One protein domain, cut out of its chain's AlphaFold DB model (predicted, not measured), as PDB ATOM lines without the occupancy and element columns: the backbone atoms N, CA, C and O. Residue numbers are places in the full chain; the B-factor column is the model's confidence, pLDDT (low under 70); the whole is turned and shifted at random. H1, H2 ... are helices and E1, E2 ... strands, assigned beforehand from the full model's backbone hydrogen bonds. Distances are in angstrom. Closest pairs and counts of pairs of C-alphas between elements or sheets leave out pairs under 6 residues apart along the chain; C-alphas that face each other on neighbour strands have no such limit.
ATOM      1  N   ALA A   5      62.646  31.814 129.476       56.16
ATOM      2  CA  ALA A   5      62.398  30.504 128.875       56.16
ATOM      3  C   ALA A   5      62.308  30.616 127.347       56.16
ATOM      4  O   ALA A   5      61.759  31.581 126.822       56.16
ATOM      5  N   LEU A   6      62.841  29.628 126.632       60.44
ATOM      6  CA  LEU A   6      62.692  29.495 125.181       60.44
ATOM      7  C   LEU A   6      62.036  28.139 124.906       60.44
ATOM      8  O   LEU A   6      62.753  27.140 124.830       60.44
ATOM      9  N   PRO A   7      60.698  28.047 124.855       61.78
ATOM     10  CA  PRO A   7      60.059  26.800 124.477       61.78
ATOM     11  C   PRO A   7      60.355  26.475 123.005       61.78
ATOM     12  O   PRO A   7      60.489  27.364 122.162       61.78
ATOM     13  N   ALA A   8      60.489  25.183 122.704       68.62
ATOM     14  CA  ALA A   8      60.718  24.727 121.341       68.62
ATOM     15  C   ALA A   8      59.482  25.020 120.478       68.62
ATOM     16  O   ALA A   8      58.363  24.664 120.846       68.62
ATOM     17  N   GLN A   9      59.704  25.653 119.329       75.81
ATOM     18  CA  GLN A   9      58.676  25.832 118.312       75.81
ATOM     19  C   GLN A   9      58.761  24.708 117.292       75.81
ATOM     20  O   GLN A   9      59.862  24.343 116.882       75.81
ATOM     21  N   ILE A  10      57.607  24.204 116.866       83.88
ATOM     22  CA  ILE A  10      57.515  23.199 115.807       83.88
ATOM     23  C   ILE A  10      56.659  23.698 114.652       83.88
ATOM     24  O   ILE A  10      55.658  24.384 114.878       83.88
ATOM     25  N   ILE A  11      57.027  23.337 113.424       86.00
ATOM     26  CA  ILE A  11      56.171  23.585 112.257       86.00
ATOM     27  C   ILE A  11      54.973  22.633 112.301       86.00
ATOM     28  O   ILE A  11      55.122  21.423 112.476       86.00
ATOM     29  N   VAL A  12      53.771  23.179 112.119       85.62
ATOM     30  CA  VAL A  12      52.521  22.412 112.152       85.62
ATOM     31  C   VAL A  12      51.775  22.551 110.829       85.62
ATOM     32  O   VAL A  12      51.657  23.642 110.276       85.62
ATOM     33  N   ASP A  13      51.242  21.429 110.339       82.06
ATOM     34  CA  ASP A  13      50.357  21.407 109.174       82.06
ATOM     35  C   ASP A  13      49.098  22.259 109.447       82.06
ATOM     36  O   ASP A  13      48.414  22.016 110.453       82.06
ATOM     37  N   PRO A  14      48.742  23.216 108.566       78.12
ATOM     38  CA  PRO A  14      47.540  24.037 108.708       78.12
ATOM     39  C   PRO A  14      46.253  23.234 108.950       78.12
ATOM     40  O   PRO A  14      45.359  23.697 109.659       78.12
ATOM     41  N   VAL A  15      46.149  22.009 108.420       79.25
ATOM     42  CA  VAL A  15      45.001  21.112 108.630       79.25
ATOM     43  C   VAL A  15      44.806  20.785 110.111       79.25
ATOM     44  O   VAL A  15      43.670  20.722 110.581       79.25
ATOM     45  N   LYS A  16      45.895  20.641 110.873       78.44
ATOM     46  CA  LYS A  16      45.845  20.392 112.323       78.44
ATOM     47  C   LYS A  16      45.473  21.642 113.123       78.44
ATOM     48  O   LYS A  16      45.079  21.528 114.278       78.44
ATOM     49  N   LEU A  17      45.564  22.820 112.510       77.88
ATOM     50  CA  LEU A  17      45.248  24.103 113.136       77.88
ATOM     51  C   LEU A  17      43.831  24.588 112.824       77.88
ATOM     52  O   LEU A  17      43.456  25.658 113.289       77.88
ATOM     53  N   ARG A  18      43.013  23.821 112.091       70.62
ATOM     54  CA  ARG A  18      41.650  24.217 111.679       70.62
ATOM     55  C   ARG A  18      40.751  24.704 112.822       70.62
ATOM     56  O   ARG A  18      39.887  25.534 112.577       70.62
ATOM     57  N   ILE A  19      40.964  24.212 114.043       68.94
ATOM     58  CA  ILE A  19      40.205  24.618 115.240       68.94
ATOM     59  C   ILE A  19      40.748  25.927 115.845       68.94
ATOM     60  O   ILE A  19      39.982  26.721 116.374       68.94
ATOM     61  N   ILE A  20      42.058  26.177 115.741       68.31
ATOM     62  CA  ILE A  20      42.754  27.313 116.379       68.31
ATOM     63  C   ILE A  20      42.843  28.524 115.436       68.31
ATOM     64  O   ILE A  20      42.834  29.667 115.883       68.31
ATOM     65  N   LEU A  21      42.909  28.299 114.121       70.62
ATOM     66  CA  LEU A  21      42.989  29.362 113.112       70.62
ATOM     67  C   LEU A  21      41.824  30.367 113.180       70.62
ATOM     68  O   LEU A  21      42.101  31.554 113.054       70.62
ATOM     69  N   PRO A  22      40.561  29.964 113.420       71.62
ATOM     70  CA  PRO A  22      39.470  30.918 113.606       71.62
ATOM     71  C   PRO A  22      39.669  31.803 114.839       71.62
ATOM     72  O   PRO A  22      39.425  33.001 114.765       71.62
ATOM     73  N   GLU A  23      40.177  31.252 115.949       66.25
ATOM     74  CA  GLU A  23      40.550  32.045 117.131       66.25
ATOM     75  C   GLU A  23      41.673  33.034 116.805       66.25
ATOM     76  O   GLU A  23      41.719  34.118 117.368       66.25
ATOM     77  N   PHE A  24      42.537  32.725 115.835       66.06
ATOM     78  CA  PHE A  24      43.573  33.636 115.344       66.06
ATOM     79  C   PHE A  24      43.026  34.830 114.540       66.06
ATOM     80  O   PHE A  24      43.773  35.778 114.319       66.06
ATOM     81  N   GLU A  25      41.758  34.833 114.137       66.62
ATOM     82  CA  GLU A  25      41.160  35.905 113.324       66.62
ATOM     83  C   GLU A  25      39.989  36.628 114.046       66.62
ATOM     84  O   GLU A  25      39.378  37.514 113.459       66.62
ATOM     85  N   LYS A  26      39.674  36.281 115.309       68.75
ATOM     86  CA  LYS A  26      38.606  36.902 116.133       68.75
ATOM     87  C   LYS A  26      39.065  38.121 116.958       68.75
ATOM     88  O   LYS A  26      40.230  38.189 117.370       68.75
ATOM     89  N   ASP A  27      38.105  39.002 117.270       57.31
ATOM     90  CA  ASP A  27      38.236  40.189 118.138       57.31
ATOM     91  C   ASP A  27      38.303  39.866 119.655       57.31
ATOM     92  O   ASP A  27      37.932  38.781 120.101       57.31
ATOM     93  N   GLU A  28      38.841  40.821 120.428       63.31
ATOM     94  CA  GLU A  28      39.621  40.644 121.672       63.31
ATOM     95  C   GLU A  28      38.879  40.341 122.994       63.31
ATOM     96  O   GLU A  28      37.948  41.034 123.398       63.31
ATOM     97  N   VAL A  29      39.493  39.451 123.793       65.75
ATOM     98  CA  VAL A  29      39.688  39.663 125.242       65.75
ATOM     99  C   VAL A  29      41.191  39.841 125.471       65.75
ATOM    100  O   VAL A  29      41.962  38.896 125.286       65.75
ATOM    101  N   SER A  30      41.618  41.058 125.822       80.75
ATOM    102  CA  SER A  30      43.044  41.408 125.855       80.75
ATOM    103  C   SER A  30      43.768  40.779 127.048       80.75
ATOM    104  O   SER A  30      43.379  40.985 128.201       80.75
ATOM    105  N   LEU A  31      44.868  40.081 126.781       89.19
ATOM    106  CA  LEU A  31      45.861  39.667 127.768       89.19
ATOM    107  C   LEU A  31      47.004  40.690 127.798       89.19
ATOM    108  O   LEU A  31      47.600  40.973 126.758       89.19
ATOM    109  N   HIS A  32      47.358  41.225 128.971       91.50
ATOM    110  CA  HIS A  32      48.448  42.200 129.047       91.50
ATOM    111  C   HIS A  32      49.798  41.522 128.826       91.50
ATOM    112  O   HIS A  32      50.207  40.667 129.609       91.50
ATOM    113  N   CYS A  33      50.500  41.937 127.779       93.19
ATOM    114  CA  CYS A  33      51.810  41.433 127.396       93.19
ATOM    115  C   CYS A  33      52.581  42.517 126.628       93.19
ATOM    116  O   CYS A  33      51.986  43.414 126.028       93.19
ATOM    117  N   GLU A  34      53.903  42.389 126.560       95.06
ATOM    118  CA  GLU A  34      54.727  43.151 125.622       95.06
ATOM    119  C   GLU A  34      55.457  42.188 124.687       95.06
ATOM    120  O   GLU A  34      56.228  41.348 125.142       95.06
ATOM    121  N   VAL A  35      55.241  42.309 123.376       95.44
ATOM    122  CA  VAL A  35      55.924  41.483 122.369       95.44
ATOM    123  C   VAL A  35      56.984  42.319 121.655       95.44
ATOM    124  O   VAL A  35      56.676  43.346 121.048       95.44
ATOM    125  N   GLN A  36      58.236  41.878 121.678       96.25
ATOM    126  CA  GLN A  36      59.387  42.520 121.046       96.25
ATOM    127  C   GLN A  36      59.953  41.608 119.943       96.25
ATOM    128  O   GLN A  36      60.514  40.559 120.262       96.25
ATOM    129  N   PRO A  37      59.827  41.972 118.653       96.06
ATOM    130  CA  PRO A  37      60.454  41.226 117.565       96.06
ATOM    131  C   PRO A  37      61.984  41.226 117.674       96.06
ATOM    132  O   PRO A  37      62.598  42.248 117.986       96.06
ATOM    133  N   LEU A  38      62.601  40.086 117.375       92.44
ATOM    134  CA  LEU A  38      64.047  39.939 117.246       92.44
ATOM    135  C   LEU A  38      64.420  40.068 115.770       92.44
ATOM    136  O   LEU A  38      63.892  39.345 114.925       92.44
ATOM    137  N   ARG A  39      65.326  41.004 115.467       92.38
ATOM    138  CA  ARG A  39      65.789  41.252 114.097       92.38
ATOM    139  C   ARG A  39      66.502  40.021 113.526       92.38
ATOM    140  O   ARG A  39      67.187  39.334 114.288       92.38
ATOM    141  N   PRO A  40      66.387  39.776 112.210       93.69
ATOM    142  CA  PRO A  40      67.092  38.683 111.564       93.69
ATOM    143  C   PRO A  40      68.602  38.896 111.650       93.69
ATOM    144  O   PRO A  40      69.108  39.994 111.413       93.69
ATOM    145  N   ALA A  41      69.324  37.834 111.988       91.56
ATOM    146  CA  ALA A  41      70.779  37.816 111.988       91.56
ATOM    147  C   ALA A  41      71.288  36.456 111.512       91.56
ATOM    148  O   ALA A  41      70.711  35.413 111.826       91.56
ATOM    149  N   LEU A  42      72.390  36.444 110.763       91.56
ATOM    150  CA  LEU A  42      73.025  35.191 110.379       91.56
ATOM    151  C   LEU A  42      73.549  34.491 111.641       91.56
ATOM    152  O   LEU A  42      74.114  35.129 112.531       91.56
ATOM    153  N   ASN A  43      73.336  33.184 111.757       89.12
ATOM    154  CA  ASN A  43      73.928  32.377 112.820       89.12
ATOM    155  C   ASN A  43      75.183  31.643 112.323       89.12
ATOM    156  O   ASN A  43      75.505  31.624 111.136       89.12
ATOM    157  N   TYR A  44      75.896  31.000 113.245       90.12
ATOM    158  CA  TYR A  44      77.084  30.203 112.920       90.12
ATOM    159  C   TYR A  44      76.774  28.927 112.124       90.12
ATOM    160  O   TYR A  44      77.696  28.308 111.609       90.12
ATOM    161  N   GLY A  45      75.489  28.576 111.997       88.06
ATOM    162  CA  GLY A  45      74.918  27.558 111.113       88.06
ATOM    163  C   GLY A  45      74.720  28.035 109.665       88.06
ATOM    164  O   GLY A  45      74.129  27.308 108.871       88.06
ATOM    165  N   PHE A  46      75.125  29.277 109.360       90.81
ATOM    166  CA  PHE A  46      74.913  29.995 108.098       90.81
ATOM    167  C   PHE A  46      73.447  30.110 107.673       90.81
ATOM    168  O   PHE A  46      73.136  30.118 106.487       90.81
ATOM    169  N   ARG A  47      72.544  30.225 108.648       90.56
ATOM    170  CA  ARG A  47      71.102  30.412 108.448       90.56
ATOM    171  C   ARG A  47      70.669  31.682 109.166       90.56
ATOM    172  O   ARG A  47      71.195  31.983 110.242       90.56
ATOM    173  N   PHE A  48      69.748  32.452 108.594       92.31
ATOM    174  CA  PHE A  48      69.235  33.623 109.300       92.31
ATOM    175  C   PHE A  48      68.283  33.166 110.394       92.31
ATOM    176  O   PHE A  48      67.356  32.406 110.135       92.31
ATOM    177  N   HIS A  49      68.529  33.611 111.620       90.94
ATOM    178  CA  HIS A  49      67.628  33.409 112.743       90.94
ATOM    179  C   HIS A  49      66.907  34.718 113.048       90.94
ATOM    180  O   HIS A  49      67.523  35.781 113.072       90.94
ATOM    181  N   ALA A  50      65.610  34.624 113.302       93.12
ATOM    182  CA  ALA A  50      64.760  35.712 113.761       93.12
ATOM    183  C   ALA A  50      63.800  35.169 114.828       93.12
ATOM    184  O   ALA A  50      63.831  33.982 115.167       93.12
ATOM    185  N   GLY A  51      62.974  36.031 115.413       93.19
ATOM    186  CA  GLY A  51      62.091  35.587 116.483       93.19
ATOM    187  C   GLY A  51      61.358  36.706 117.194       93.19
ATOM    188  O   GLY A  51      61.143  37.790 116.654       93.19
ATOM    189  N   TYR A  52      60.984  36.432 118.434       93.38
ATOM    190  CA  TYR A  52      60.329  37.379 119.320       93.38
ATOM    191  C   TYR A  52      60.666  37.078 120.784       93.38
ATOM    192  O   TYR A  52      61.004  35.953 121.153       93.38
ATOM    193  N   MET A  53      60.523  38.095 121.627       92.81
ATOM    194  CA  MET A  53      60.486  37.997 123.081       92.81
ATOM    195  C   MET A  53      59.144  38.535 123.571       92.81
ATOM    196  O   MET A  53      58.730  39.610 123.156       92.81
ATOM    197  N   VAL A  54      58.479  37.810 124.459       93.75
ATOM    198  CA  VAL A  54      57.276  38.244 125.166       93.75
ATOM    199  C   VAL A  54      57.630  38.494 126.624       93.75
ATOM    200  O   VAL A  54      58.205  37.625 127.282       93.75
ATOM    201  N   THR A  55      57.275  39.665 127.131       94.75
ATOM    202  CA  THR A  55      57.306  39.994 128.557       94.75
ATOM    203  C   THR A  55      55.885  39.906 129.098       94.75
ATOM    204  O   THR A  55      54.977  40.558 128.580       94.75
ATOM    205  N   MET A  56      55.686  39.069 130.116       93.56
ATOM    206  CA  MET A  56      54.378  38.749 130.679       93.56
ATOM    207  C   MET A  56      54.326  39.086 132.179       93.56
ATOM    208  O   MET A  56      55.075  38.487 132.958       93.56
ATOM    209  N   PRO A  57      53.435  39.994 132.618       94.31
ATOM    210  CA  PRO A  57      53.169  40.232 134.034       94.31
ATOM    211  C   PRO A  57      52.518  39.005 134.689       94.31
ATOM    212  O   PRO A  57      51.408  38.608 134.326       94.31
ATOM    213  N   MET A  58      53.193  38.400 135.674       93.44
ATOM    214  CA  MET A  58      52.744  37.136 136.285       93.44
ATOM    215  C   MET A  58      51.644  37.302 137.338       93.44
ATOM    216  O   MET A  58      51.063  36.319 137.789       93.44
ATOM    217  N   ASN A  59      51.306  38.538 137.705       92.50
ATOM    218  CA  ASN A  59      50.161  38.840 138.568       92.50
ATOM    219  C   ASN A  59      48.805  38.452 137.942       92.50
ATOM    220  O   ASN A  59      47.812  38.397 138.662       92.50
ATOM    221  N   GLN A  60      48.765  38.165 136.637       92.56
ATOM    222  CA  GLN A  60      47.566  37.757 135.893       92.56
ATOM    223  C   GLN A  60      47.234  36.256 135.983       92.56
ATOM    224  O   GLN A  60      46.209  35.849 135.439       92.56
ATOM    225  N   PHE A  61      48.090  35.444 136.622       93.19
ATOM    226  CA  PHE A  61      48.027  33.973 136.598       93.19
ATOM    227  C   PHE A  61      48.126  33.356 138.000       93.19
ATOM    228  O   PHE A  61      48.820  32.367 138.179       93.19
ATOM    229  N   PHE A  62      47.532  33.970 139.028       91.69
ATOM    230  CA  PHE A  62      47.647  33.465 140.403       91.69
ATOM    231  C   PHE A  62      46.988  32.087 140.576       91.69
ATOM    232  O   PHE A  62      45.782  31.954 140.390       91.69
ATOM    233  N   GLY A  63      47.759  31.108 141.062       90.75
ATOM    234  CA  GLY A  63      47.275  29.752 141.333       90.75
ATOM    235  C   GLY A  63      47.843  28.685 140.387       90.75
ATOM    236  O   GLY A  63      48.820  28.932 139.675       90.75
ATOM    237  N   PRO A  64      47.313  27.449 140.453       92.62
ATOM    238  CA  PRO A  64      47.726  26.336 139.600       92.62
ATOM    239  C   PRO A  64      46.991  26.324 138.247       92.62
ATOM    240  O   PRO A  64      46.042  27.070 138.038       92.62
ATOM    241  N   ASN A  65      47.382  25.390 137.373       90.12
ATOM    242  CA  ASN A  65      46.682  25.024 136.130       90.12
ATOM    243  C   ASN A  65      46.654  26.087 135.022       90.12
ATOM    244  O   ASN A  65      45.830  25.996 134.115       90.12
ATOM    245  N   HIS A  66      47.581  27.042 135.046       93.88
ATOM    246  CA  HIS A  66      47.736  27.979 133.941       93.88
ATOM    247  C   HIS A  66      48.617  27.420 132.827       93.88
ATOM    248  O   HIS A  66      49.561  26.655 133.061       93.88
ATOM    249  N   GLY A  67      48.340  27.839 131.600       91.25
ATOM    250  CA  GLY A  67      49.100  27.410 130.436       91.25
ATOM    251  C   GLY A  67      48.958  28.380 129.280       91.25
ATOM    252  O   GLY A  67      47.941  29.053 129.136       91.25
ATOM    253  N   TRP A  68      49.996  28.450 128.453       92.19
ATOM    254  CA  TRP A  68      50.031  29.319 127.283       92.19
ATOM    255  C   TRP A  68      50.274  28.516 126.017       92.19
ATOM    256  O   TRP A  68      51.118  27.617 125.985       92.19
ATOM    257  N   SER A  69      49.586  28.908 124.953       91.00
ATOM    258  CA  SER A  69      49.845  28.461 123.590       91.00
ATOM    259  C   SER A  69      50.257  29.654 122.743       91.00
ATOM    260  O   SER A  69      49.627  30.705 122.780       91.00
ATOM    261  N   MET A  70      51.328  29.502 121.981       91.88
ATOM    262  CA  MET A  70      51.860  30.513 121.079       91.88
ATOM    263  C   MET A  70      51.761  29.995 119.654       91.88
ATOM    264  O   MET A  70      52.238  28.897 119.361       91.88
ATOM    265  N   LEU A  71      51.179  30.803 118.776       92.50
ATOM    266  CA  LEU A  71      51.086  30.547 117.348       92.50
ATOM    267  C   LEU A  71      51.758  31.697 116.599       92.50
ATOM    268  O   LEU A  71      51.421  32.865 116.790       92.50
ATOM    269  N   THR A  72      52.705  31.357 115.733       94.44
ATOM    270  CA  THR A  72      53.370  32.305 114.836       94.44
ATOM    271  C   THR A  72      53.081  31.902 113.401       94.44
ATOM    272  O   THR A  72      53.412  30.793 112.995       94.44
ATOM    273  N   ARG A  73      52.464  32.796 112.631       95.31
ATOM    274  CA  ARG A  73      52.262  32.654 111.189       95.31
ATOM    275  C   ARG A  73      53.292  33.507 110.466       95.31
ATOM    276  O   ARG A  73      53.332  34.715 110.685       95.31
ATOM    277  N   ILE A  74      54.078  32.891 109.596       96.25
ATOM    278  CA  ILE A  74      55.106  33.549 108.787       96.25
ATOM    279  C   ILE A  74      54.740  33.345 107.325       96.25
ATOM    280  O   ILE A  74      54.571  32.211 106.890       96.25
ATOM    281  N   THR A  75      54.576  34.434 106.582       96.56
ATOM    282  CA  THR A  75      54.160  34.396 105.174       96.56
ATOM    283  C   THR A  75      55.243  35.055 104.326       96.56
ATOM    284  O   THR A  75      55.472  36.251 104.517       96.56
ATOM    285  N   PRO A  76      55.921  34.315 103.430       96.50
ATOM    286  CA  PRO A  76      56.814  34.911 102.441       96.50
ATOM    287  C   PRO A  76      56.034  35.860 101.523       96.50
ATOM    288  O   PRO A  76      54.883  35.577 101.169       96.50
ATOM    289  N   LEU A  77      56.625  37.002 101.176       95.75
ATOM    290  CA  LEU A  77      56.000  37.989 100.290       95.75
ATOM    291  C   LEU A  77      56.204  37.665  98.807       95.75
ATOM    292  O   LEU A  77      55.432  38.130  97.958       95.75
ATOM    293  N   GLU A  78      57.192  36.839  98.483       90.56
ATOM    294  CA  GLU A  78      57.468  36.360  97.137       90.56
ATOM    295  C   GLU A  78      57.374  34.821  97.096       90.56
ATOM    296  O   GLU A  78      56.774  34.181  97.965       90.56
ATOM    297  N   GLY A  79      57.843  34.208  96.007       84.19
ATOM    298  CA  GLY A  79      57.788  32.754  95.841       84.19
ATOM    299  C   GLY A  79      56.362  32.183  95.829       84.19
ATOM    300  O   GLY A  79      55.494  32.653  95.092       84.19
ATOM    301  N   ASP A  80      56.128  31.129  96.617       83.00
ATOM    302  CA  ASP A  80      54.831  30.442  96.684       83.00
ATOM    303  C   ASP A  80      53.823  31.107  97.637       83.00
ATOM    304  O   ASP A  80      52.651  30.717  97.651       83.00
ATOM    305  N   ARG A  81      54.275  32.109  98.410       89.00
ATOM    306  CA  ARG A  81      53.494  32.879  99.389       89.00
ATOM    307  C   ARG A  81      52.703  32.012 100.372       89.00
ATOM    308  O   ARG A  81      51.671  32.441 100.898       89.00
ATOM    309  N   LYS A  82      53.141  30.774 100.623       90.50
ATOM    310  CA  LYS A  82      52.429  29.869 101.529       90.50
ATOM    311  C   LYS A  82      52.766  30.202 102.982       90.50
ATOM    312  O   LYS A  82      53.941  30.235 103.343       90.50
ATOM    313  N   PRO A  83      51.759  30.404 103.851       92.56
ATOM    314  CA  PRO A  83      52.015  30.657 105.257       92.56
ATOM    315  C   PRO A  83      52.554  29.401 105.948       92.56
ATOM    316  O   PRO A  83      51.982  28.314 105.841       92.56
ATOM    317  N   VAL A  84      53.623  29.579 106.717       93.12
ATOM    318  CA  VAL A  84      54.172  28.577 107.630       93.12
ATOM    319  C   VAL A  84      53.736  28.911 109.049       93.12
ATOM    320  O   VAL A  84      53.803  30.061 109.485       93.12
ATOM    321  N   TYR A  85      53.278  27.895 109.775       92.19
ATOM    322  CA  TYR A  85      52.772  28.037 111.133       92.19
ATOM    323  C   TYR A  85      53.693  27.330 112.114       92.19
ATOM    324  O   TYR A  85      53.943  26.131 111.983       92.19
ATOM    325  N   LEU A  86      54.160  28.073 113.113       91.94
ATOM    326  CA  LEU A  86      54.943  27.555 114.222       91.94
ATOM    327  C   LEU A  86      54.128  27.602 115.507       91.94
ATOM    328  O   LEU A  86      53.561  28.643 115.848       91.94
ATOM    329  N   VAL A  87      54.098  26.481 116.223       89.88
ATOM    330  CA  VAL A  87      53.392  26.346 117.499       89.88
ATOM    331  C   VAL A  87      54.371  26.027 118.610       89.88
ATOM    332  O   VAL A  87      55.298  25.238 118.444       89.88
ATOM    333  N   SER A  88      54.119  26.623 119.767       88.88
ATOM    334  CA  SER A  88      54.749  26.268 121.028       88.88
ATOM    335  C   SER A  88      53.710  26.327 122.141       88.88
ATOM    336  O   SER A  88      52.844  27.197 122.138       88.88
ATOM    337  N   SER A  89      53.825  25.452 123.131       88.69
ATOM    338  CA  SER A  89      52.965  25.451 124.314       88.69
ATOM    339  C   SER A  89      53.801  25.328 125.577       88.69
ATOM    340  O   SER A  89      54.821  24.638 125.578       88.69
ATOM    341  N   MET A  90      53.356  25.948 126.663       86.69
ATOM    342  CA  MET A  90      53.984  25.792 127.967       86.69
ATOM    343  C   MET A  90      52.948  25.742 129.083       86.69
ATOM    344  O   MET A  90      52.050  26.577 129.143       86.69
ATOM    345  N   ALA A  91      53.108  24.774 129.980       89.81
ATOM    346  CA  ALA A  91      52.409  24.763 131.256       89.81
ATOM    347  C   ALA A  91      53.168  25.654 132.244       89.81
ATOM    348  O   ALA A  91      54.403  25.614 132.303       89.81
ATOM    349  N   LEU A  92      52.440  26.453 133.017       89.38
ATOM    350  CA  LEU A  92      53.022  27.225 134.102       89.38
ATOM    351  C   LEU A  92      53.026  26.397 135.391       89.38
ATOM    352  O   LEU A  92      52.031  25.734 135.698       89.38
ATOM    353  N   PRO A  93      54.110  26.444 136.188       87.75
ATOM    354  CA  PRO A  93      54.041  25.961 137.560       87.75
ATOM    355  C   PRO A  93      53.048  26.822 138.361       87.75
ATOM    356  O   PRO A  93      52.765  27.952 137.954       87.75
ATOM    357  N   PRO A  94      52.556  26.343 139.520       91.50
ATOM    358  CA  PRO A  94      51.697  27.143 140.387       91.50
ATOM    359  C   PRO A  94      52.315  28.515 140.672       91.50
ATOM    360  O   PRO A  94      53.428  28.607 141.199       91.50
ATOM    361  N   VAL A  95      51.613  29.584 140.298       91.50
ATOM    362  CA  VAL A  95      52.159  30.941 140.375       91.50
ATOM    363  C   VAL A  95      51.777  31.559 141.722       91.50
ATOM    364  O   VAL A  95      50.587  31.715 142.021       91.50
ATOM    365  N   PRO A  96      52.755  31.943 142.560       91.00
ATOM    366  CA  PRO A  96      52.478  32.636 143.811       91.00
ATOM    367  C   PRO A  96      52.032  34.081 143.549       91.00
ATOM    368  O   PRO A  96      52.251  34.631 142.470       91.00
ATOM    369  N   LYS A  97      51.479  34.755 144.567       92.75
ATOM    370  CA  LYS A  97      51.244  36.206 144.483       92.75
ATOM    371  C   LYS A  97      52.572  36.902 144.197       92.75
ATOM    372  O   LYS A  97      53.508  36.813 144.988       92.75
ATOM    373  N   THR A  98      52.666  37.581 143.060       91.12
ATOM    374  CA  THR A  98      53.919  38.179 142.606       91.12
ATOM    375  C   THR A  98      53.672  39.420 141.763       91.12
ATOM    376  O   THR A  98      52.609  39.579 141.172       91.12
ATOM    377  N   LYS A  99      54.675  40.294 141.706       91.25
ATOM    378  CA  LYS A  99      54.769  41.402 140.743       91.25
ATOM    379  C   LYS A  99      55.868  41.154 139.704       91.25
ATOM    380  O   LYS A  99      56.242  42.066 138.979       91.25
ATOM    381  N   ASN A 100      56.439  39.948 139.685       90.44
ATOM    382  CA  ASN A 100      57.495  39.598 138.749       90.44
ATOM    383  C   ASN A 100      56.939  39.461 137.330       90.44
ATOM    384  O   ASN A 100      55.787  39.079 137.119       90.44
ATOM    385  N   GLU A 101      57.814  39.698 136.365       90.94
ATOM    386  CA  GLU A 101      57.560  39.431 134.958       90.94
ATOM    387  C   GLU A 101      58.285  38.160 134.531       90.94
ATOM    388  O   GLU A 101      59.417  37.889 134.958       90.94
ATOM    389  N   LEU A 102      57.638  37.396 133.659       89.12
ATOM    390  CA  LEU A 102      58.256  36.287 132.959       89.12
ATOM    391  C   LEU A 102      58.615  36.731 131.545       89.12
ATOM    392  O   LEU A 102      57.786  37.302 130.837       89.12
ATOM    393  N   ARG A 103      59.853  36.457 131.127       88.62
ATOM    394  CA  ARG A 103      60.280  36.669 129.745       88.62
ATOM    395  C   ARG A 103      60.325  35.325 129.045       88.62
ATOM    396  O   ARG A 103      61.040  34.422 129.470       88.62
ATOM    397  N   ILE A 104      59.588  35.194 127.960       87.50
ATOM    398  CA  ILE A 104      59.643  34.013 127.106       87.50
ATOM    399  C   ILE A 104      60.013  34.433 125.700       87.50
ATOM    400  O   ILE A 104      59.727  35.552 125.296       87.50
ATOM    401  N   GLY A 105      60.671  33.569 124.954       84.94
ATOM    402  CA  GLY A 105      61.027  33.873 123.580       84.94
ATOM    403  C   GLY A 105      60.818  32.687 122.676       84.94
ATOM    404  O   GLY A 105      60.745  31.546 123.114       84.94
ATOM    405  N   GLY A 106      60.741  32.980 121.397       86.38
ATOM    406  CA  GLY A 106      60.610  31.981 120.368       86.38
ATOM    407  C   GLY A 106      61.374  32.421 119.138       86.38
ATOM    408  O   GLY A 106      61.506  33.620 118.886       86.38
ATOM    409  N   GLY A 107      61.919  31.463 118.401       88.69
ATOM    410  CA  GLY A 107      62.710  31.758 117.220       88.69
ATOM    411  C   GLY A 107      62.449  30.776 116.099       88.69
ATOM    412  O   GLY A 107      61.928  29.681 116.308       88.69
ATOM    413  N   TYR A 108      62.829  31.207 114.910       90.94
ATOM    414  CA  TYR A 108      62.657  30.502 113.652       90.94
ATOM    415  C   TYR A 108      63.813  30.857 112.715       90.94
ATOM    416  O   TYR A 108      64.524  31.848 112.919       90.94
ATOM    417  N   LEU A 109      64.017  30.019 111.704       92.06
ATOM    418  CA  LEU A 109      65.017  30.225 110.666       92.06
ATOM    419  C   LEU A 109      64.340  30.703 109.383       92.06
ATOM    420  O   LEU A 109      63.254  30.228 109.051       92.06
ATOM    421  N   LEU A 110      64.994  31.622 108.677       93.62
ATOM    422  CA  LEU A 110      64.507  32.228 107.440       93.62
ATOM    423  C   LEU A 110      65.555  32.121 106.328       93.62
ATOM    424  O   LEU A 110      66.755  32.293 106.565       93.62
ATOM    425  N   GLY A 111      65.084  31.879 105.106       93.38
ATOM    426  CA  GLY A 111      65.850  32.142 103.892       93.38
ATOM    427  C   GLY A 111      65.952  33.640 103.611       93.38
ATOM    428  O   GLY A 111      65.195  34.430 104.176       93.38
ATOM    429  N   GLU A 112      66.853  34.041 102.711       95.06
ATOM    430  CA  GLU A 112      66.829  35.412 102.170       95.06
ATOM    431  C   GLU A 112      65.448  35.705 101.546       95.06
ATOM    432  O   GLU A 112      64.869  34.817 100.918       95.06
ATOM    433  N   GLY A 113      64.910  36.907 101.765       95.81
ATOM    434  CA  GLY A 113      63.559  37.285 101.332       95.81
ATOM    435  C   GLY A 113      62.834  38.199 102.319       95.81
ATOM    436  O   GLY A 113      63.357  38.531 103.387       95.81
ATOM    437  N   ALA A 114      61.612  38.587 101.965       97.56
ATOM    438  CA  ALA A 114      60.761  39.453 102.775       97.56
ATOM    439  C   ALA A 114      59.543  38.681 103.299       97.56
ATOM    440  O   ALA A 114      58.935  37.892 102.577       97.56
ATOM    441  N   TYR A 115      59.167  38.906 104.559       97.94
ATOM    442  CA  TYR A 115      58.149  38.114 105.248       97.94
ATOM    443  C   TYR A 115      57.230  38.982 106.100       97.94
ATOM    444  O   TYR A 115      57.680  39.868 106.831       97.94
ATOM    445  N   ASP A 116      55.948  38.628 106.110       97.75
ATOM    446  CA  ASP A 116      54.998  39.113 107.104       97.75
ATOM    447  C   ASP A 116      54.842  38.099 108.232       97.75
ATOM    448  O   ASP A 116      54.539  36.919 108.013       97.75
ATOM    449  N   VAL A 117      55.007  38.575 109.465       97.19
ATOM    450  CA  VAL A 117      54.887  37.760 110.670       97.19
ATOM    451  C   VAL A 117      53.694  38.219 111.494       97.19
ATOM    452  O   VAL A 117      53.552  39.397 111.825       97.19
ATOM    453  N   ARG A 118      52.843  37.263 111.870       95.62
ATOM    454  CA  ARG A 118      51.770  37.450 112.849       95.62
ATOM    455  C   ARG A 118      51.965  36.495 114.012       95.62
ATOM    456  O   ARG A 118      52.138  35.297 113.820       95.62
ATOM    457  N   PHE A 119      51.889  37.027 115.218       94.56
ATOM    458  CA  PHE A 119      52.024  36.300 116.469       94.56
ATOM    459  C   PHE A 119      50.738  36.399 117.284       94.56
ATOM    460  O   PHE A 119      50.131  37.470 117.360       94.56
ATOM    461  N   MET A 120      50.381  35.297 117.940       92.69
ATOM    462  CA  MET A 120      49.350  35.237 118.969       92.69
ATOM    463  C   MET A 120      49.823  34.363 120.126       92.69
ATOM    464  O   MET A 120      50.291  33.244 119.917       92.69
ATOM    465  N   LEU A 121      49.635  34.855 121.344       92.62
ATOM    466  CA  LEU A 121      49.644  34.072 122.570       92.62
ATOM    467  C   LEU A 121      48.208  33.953 123.079       92.62
ATOM    468  O   LEU A 121      47.487  34.948 123.098       92.62
ATOM    469  N   LEU A 122      47.825  32.748 123.485       90.88
ATOM    470  CA  LEU A 122      46.534  32.393 124.065       90.88
ATOM    471  C   LEU A 122      46.771  31.774 125.445       90.88
ATOM    472  O   LEU A 122      47.648  30.914 125.573       90.88
ATOM    473  N   ASP A 123      46.009  32.190 126.453       91.12
ATOM    474  CA  ASP A 123      46.029  31.561 127.776       91.12
ATOM    475  C   ASP A 123      44.884  30.560 128.003       91.12
ATOM    476  O   ASP A 123      43.998  30.384 127.165       91.12
ATOM    477  N   ASP A 124      44.907  29.895 129.157       89.50
ATOM    478  CA  ASP A 124      43.896  28.925 129.594       89.50
ATOM    479  C   ASP A 124      42.487  29.516 129.783       89.50
ATOM    480  O   ASP A 124      41.507  28.773 129.794       89.50
ATOM    481  N   SER A 125      42.370  30.843 129.883       87.31
ATOM    482  CA  SER A 125      41.103  31.571 130.016       87.31
ATOM    483  C   SER A 125      40.584  32.122 128.681       87.31
ATOM    484  O   SER A 125      39.593  32.850 128.659       87.31
ATOM    485  N   GLY A 126      41.245  31.803 127.563       85.31
ATOM    486  CA  GLY A 126      40.862  32.262 126.227       85.31
ATOM    487  C   GLY A 126      41.279  33.702 125.900       85.31
ATOM    488  O   GLY A 126      40.886  34.227 124.859       85.31
ATOM    489  N   ARG A 127      42.071  34.360 126.756       90.38
ATOM    490  CA  ARG A 127      42.563  35.725 126.518       90.38
ATOM    491  C   ARG A 127      43.723  35.694 125.536       90.38
ATOM    492  O   ARG A 127      44.549  34.778 125.568       90.38
ATOM    493  N   THR A 128      43.823  36.719 124.693       91.19
ATOM    494  CA  THR A 128      44.835  36.767 123.630       91.19
ATOM    495  C   THR A 128      45.745  37.984 123.709       91.19
ATOM    496  O   THR A 128      45.365  39.063 124.153       91.19
ATOM    497  N   CYS A 129      46.981  37.784 123.264       91.75
ATOM    498  CA  CYS A 129      48.023  38.790 123.116       91.75
ATOM    499  C   CYS A 129      48.589  38.662 121.698       91.75
ATOM    500  O   CYS A 129      49.088  37.598 121.327       91.75
ATOM    501  N   ARG A 130      48.495  39.716 120.882       92.00
ATOM    502  CA  ARG A 130      48.830  39.662 119.451       92.00
ATOM    503  C   ARG A 130      49.875  40.698 119.069       92.00
ATOM    504  O   ARG A 130      49.959  41.767 119.668       92.00
ATOM    505  N   LYS A 131      50.652  40.398 118.029       94.06
ATOM    506  CA  LYS A 131      51.516  41.379 117.361       94.06
ATOM    507  C   LYS A 131      51.765  40.981 115.915       94.06
ATOM    508  O   LYS A 131      51.897  39.799 115.614       94.06
ATOM    509  N   SER A 132      51.890  41.965 115.034       95.69
ATOM    510  CA  SER A 132      52.348  41.775 113.659       95.69
ATOM    511  C   SER A 132      53.560  42.646 113.366       95.69
ATOM    512  O   SER A 132      53.695  43.740 113.918       95.69
ATOM    513  N   TRP A 133      54.454  42.152 112.519       97.62
ATOM    514  CA  TRP A 133      55.615  42.896 112.044       97.62
ATOM    515  C   TRP A 133      56.081  42.364 110.692       97.62
ATOM    516  O   TRP A 133      55.715  41.264 110.282       97.62
ATOM    517  N   HIS A 134      56.910  43.164 110.033       97.69
ATOM    518  CA  HIS A 134      57.569  42.819 108.786       97.69
ATOM    519  C   HIS A 134      59.032  42.440 109.048       97.69
ATOM    520  O   HIS A 134      59.673  43.010 109.941       97.69
ATOM    521  N   VAL A 135      59.558  41.479 108.291       96.75
ATOM    522  CA  VAL A 135      60.949  41.023 108.369       96.75
ATOM    523  C   VAL A 135      61.546  41.003 106.970       96.75
ATOM    524  O   VAL A 135      61.052  40.292 106.106       96.75
ATOM    525  N   ASP A 136      62.644  41.727 106.785       96.56
ATOM    526  CA  ASP A 136      63.464  41.687 105.574       96.56
ATOM    527  C   ASP A 136      64.786  40.982 105.901       96.56
ATOM    528  O   ASP A 136      65.479  41.348 106.860       96.56
ATOM    529  N   VAL A 137      65.092  39.919 105.158       96.00
ATOM    530  CA  VAL A 137      66.271  39.077 105.347       96.00
ATOM    531  C   VAL A 137      67.200  39.218 104.152       96.00
ATOM    532  O   VAL A 137      66.976  38.641 103.089       96.00
ATOM    533  N   HIS A 138      68.315  39.901 104.380       93.62
ATOM    534  CA  HIS A 138      69.387  40.051 103.409       93.62
ATOM    535  C   HIS A 138      70.757  39.934 104.089       93.62
ATOM    536  O   HIS A 138      70.938  40.304 105.254       93.62
ATOM    537  N   ARG A 139      71.771  39.461 103.355       91.88
ATOM    538  CA  ARG A 139      73.167  39.503 103.825       91.88
ATOM    539  C   ARG A 139      73.626  40.935 104.085       91.88
ATOM    540  O   ARG A 139      73.406  41.844 103.282       91.88
ATOM    541  N   SER A 140      74.332  41.137 105.191       88.44
ATOM    542  CA  SER A 140      75.092  42.364 105.416       88.44
ATOM    543  C   SER A 140      76.386  42.375 104.589       88.44
ATOM    544  O   SER A 140      76.836  41.358 104.054       88.44
ATOM    545  N   ARG A 141      77.071  43.526 104.544       85.44
ATOM    546  CA  ARG A 141      78.380  43.658 103.874       85.44
ATOM    547  C   ARG A 141      79.432  42.675 104.411       85.44
ATOM    548  O   ARG A 141      80.282  42.217 103.651       85.44
ATOM    549  N   ALA A 142      79.388  42.343 105.704       81.81
ATOM    550  CA  ALA A 142      80.314  41.384 106.313       81.81
ATOM    551  C   ALA A 142      80.039  39.932 105.875       81.81
ATOM    552  O   ALA A 142      80.944  39.096 105.909       81.81
ATOM    553  N   GLU A 143      78.814  39.654 105.427       87.12
ATOM    554  CA  GLU A 143      78.291  38.318 105.124       87.12
ATOM    555  C   GLU A 143      78.156  38.062 103.620       87.12
ATOM    556  O   GLU A 143      77.779  36.970 103.214       87.12
ATOM    557  N   GLN A 144      78.498  39.035 102.772       84.31
ATOM    558  CA  GLN A 144      78.265  38.974 101.326       84.31
ATOM    559  C   GLN A 144      78.866  37.723 100.655       84.31
ATOM    560  O   GLN A 144      78.289  37.187  99.714       84.31
ATOM    561  N   LYS A 145      80.008  37.237 101.163       84.75
ATOM    562  CA  LYS A 145      80.703  36.036 100.661       84.75
ATOM    563  C   LYS A 145      80.287  34.736 101.356       84.75
ATOM    564  O   LYS A 145      80.826  33.685 101.029       84.75
ATOM    565  N   VAL A 146      79.390  34.791 102.338       87.00
ATOM    566  CA  VAL A 146      78.930  33.593 103.040       87.00
ATOM    567  C   VAL A 146      77.947  32.847 102.151       87.00
ATOM    568  O   VAL A 146      76.973  33.424 101.668       87.00
ATOM    569  N   GLN A 147      78.196  31.554 101.962       86.56
ATOM    570  CA  GLN A 147      77.213  30.639 101.403       86.56
ATOM    571  C   GLN A 147      76.156  30.350 102.474       86.56
ATOM    572  O   GLN A 147      76.444  29.695 103.477       86.56
ATOM    573  N   VAL A 148      74.960  30.910 102.289       88.19
ATOM    574  CA  VAL A 148      73.817  30.709 103.189       88.19
ATOM    575  C   VAL A 148      73.297  29.283 103.013       88.19
ATOM    576  O   VAL A 148      73.091  28.820 101.895       88.19
ATOM    577  N   ASN A 149      73.075  28.586 104.124       85.69
ATOM    578  CA  ASN A 149      72.635  27.192 104.162       85.69
ATOM    579  C   ASN A 149      71.105  27.087 104.304       85.69
ATOM    580  O   ASN A 149      70.578  26.415 105.197       85.69
ATOM    581  N   MET A 150      70.389  27.840 103.467       87.38
ATOM    582  CA  MET A 150      68.929  27.860 103.429       87.38
ATOM    583  C   MET A 150      68.440  28.444 102.095       87.38
ATOM    584  O   MET A 150      68.940  29.498 101.697       87.38
ATOM    585  N   PRO A 151      67.483  27.803 101.398       90.31
ATOM    586  CA  PRO A 151      66.881  28.380 100.197       90.31
ATOM    587  C   PRO A 151      66.141  29.695 100.503       90.31
ATOM    588  O   PRO A 151      65.607  29.831 101.608       90.31
ATOM    589  N   PRO A 152      66.067  30.644  99.553       93.12
ATOM    590  CA  PRO A 152      65.312  31.884  99.734       93.12
ATOM    591  C   PRO A 152      63.816  31.610  99.936       93.12
ATOM    592  O   PRO A 152      63.327  30.554  99.532       93.12
ATOM    593  N   GLU A 153      63.099  32.551 100.554       92.19
ATOM    594  CA  GLU A 153      61.642  32.484 100.787       92.19
ATOM    595  C   GLU A 153      61.187  31.253 101.607       92.19
ATOM    596  O   GLU A 153      60.026  30.846 101.553       92.19
ATOM    597  N   THR A 154      62.083  30.621 102.375       92.12
ATOM    598  CA  THR A 154      61.751  29.448 103.201       92.12
ATOM    599  C   THR A 154      61.740  29.763 104.691       92.12
ATOM    600  O   THR A 154      62.410  30.680 105.164       92.12
ATOM    601  N   VAL A 155      60.981  28.969 105.452       91.62
ATOM    602  CA  VAL A 155      60.854  29.080 106.912       91.62
ATOM    603  C   VAL A 155      61.060  27.707 107.537       91.62
ATOM    604  O   VAL A 155      60.332  26.772 107.202       91.62
ATOM    605  N   TRP A 156      62.015  27.585 108.461       89.06
ATOM    606  CA  TRP A 156      62.273  26.357 109.225       89.06
ATOM    607  C   TRP A 156      62.132  26.604 110.734       89.06
ATOM    608  O   TRP A 156      62.315  27.721 111.223       89.06
ATOM    609  N   GLU A 157      61.817  25.551 111.489       83.81
ATOM    610  CA  GLU A 157      61.822  25.597 112.955       83.81
ATOM    611  C   GLU A 157      63.241  25.782 113.508       83.81
ATOM    612  O   GLU A 157      64.227  25.314 112.931       83.81
ATOM    613  N   LEU A 158      63.354  26.458 114.655       73.38
ATOM    614  CA  LEU A 158      64.624  26.601 115.360       73.38
ATOM    615  C   LEU A 158      64.953  25.289 116.089       73.38
ATOM    616  O   LEU A 158      64.633  25.102 117.261       73.38
TER     617      LEU A 158
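Overview. This is residues 5 to 158 of the 367 residues of an uncharacterized protein of Solibacter usitatus (strain Ellin6076) (UniProt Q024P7). Two twisted sheets, E4 E3 E6 E7 and E1 E2 E5 E8, lie face to face as a sandwich, with their strands running roughly along the long axis. The edge strands E1 and E7 come together along one side, residues 10 to 11 pair with the edge strand E4 of the other sheet edge, H1 only grazes the E4 E3 E6 E7 sheet, a long stretch with no named element, residues 18 to 33, leads from there to E1, and the link from E7 to E8, residues 138 to 154, runs out at one end. The 154 printed residues hold one short named helix and eight named strands, in the order H1 E1 E2 E3 E4 E5 E6 E7 E8; both sheets are antiparallel throughout, and the class is mostly strand, with under half of the residues in named elements. The whole is compact, with a radius of gyration of the C-alphas of 16.6 A, but elongated, spanning 53 by 32 by 20 A.

Along the chain. In sheet order, E4 is residues 84 to 91, 24.0 A long; E3 is 67 to 76, 30.0 A; E6, the longest, is 113 to 123, 32.2 A; and E7 is 128 to 137, 28.3 A. In the other sheet, E1 is residues 34 to 42, 25.1 A, beginning at C-alpha 34 (54.727, 43.151, 125.622); E2 is 48 to 57, 30.2 A; E5 is 101 to 110, 29.3 A; and E8 is 155 to 157, ending at C-alpha 157 (61.822, 25.597, 112.955). H1 is residues 14 to 17, from C-alpha 14 (47.540, 24.037, 108.708).

Arrangement. In the first sheet, N 70 of E3 and O 88 of E4 are 2.8 A apart, N 71 of E3 and O 120 of E6 2.8 A, and N 115 of E6 and O 135 of E7 2.8 A, each within hydrogen-bond range. E3 and E4, and E6 and E7, are hairpins. In the second sheet, hairpin E1 and E2 has N 36 and O 53 at 2.8 A, E2 and E5 have N 54 and O 104 at 2.7 A, and E5 and E8 have N 109 and O 156 at 2.9 A. In this sandwich, two sheets face to face, the facing parts are 8.9 A centre to centre. The closest C-alphas of E1 and E7 are those of Pro 40 and Val 137, 6.3 A apart; those of E4 and E8 are Val 84 and Val 155, 6.7 A. H1 only grazes the first sheet with residues 14 to 17, and is too short for any O i to N i+4 pair. Residues 10 to 11 pair antiparallel with residues 86 to 87 of E4.

Size, cuts and confidence. The two C-alphas farthest apart, those of Gly 63 and Lys 145, are 53.0 A apart. The printed part has no cut. The links H1 to E1 and E7 to E8 are long. Mean pLDDT of the printed part is 88.0; residues 5 to 8, 19 to 20 and 23 to 29 are under 70.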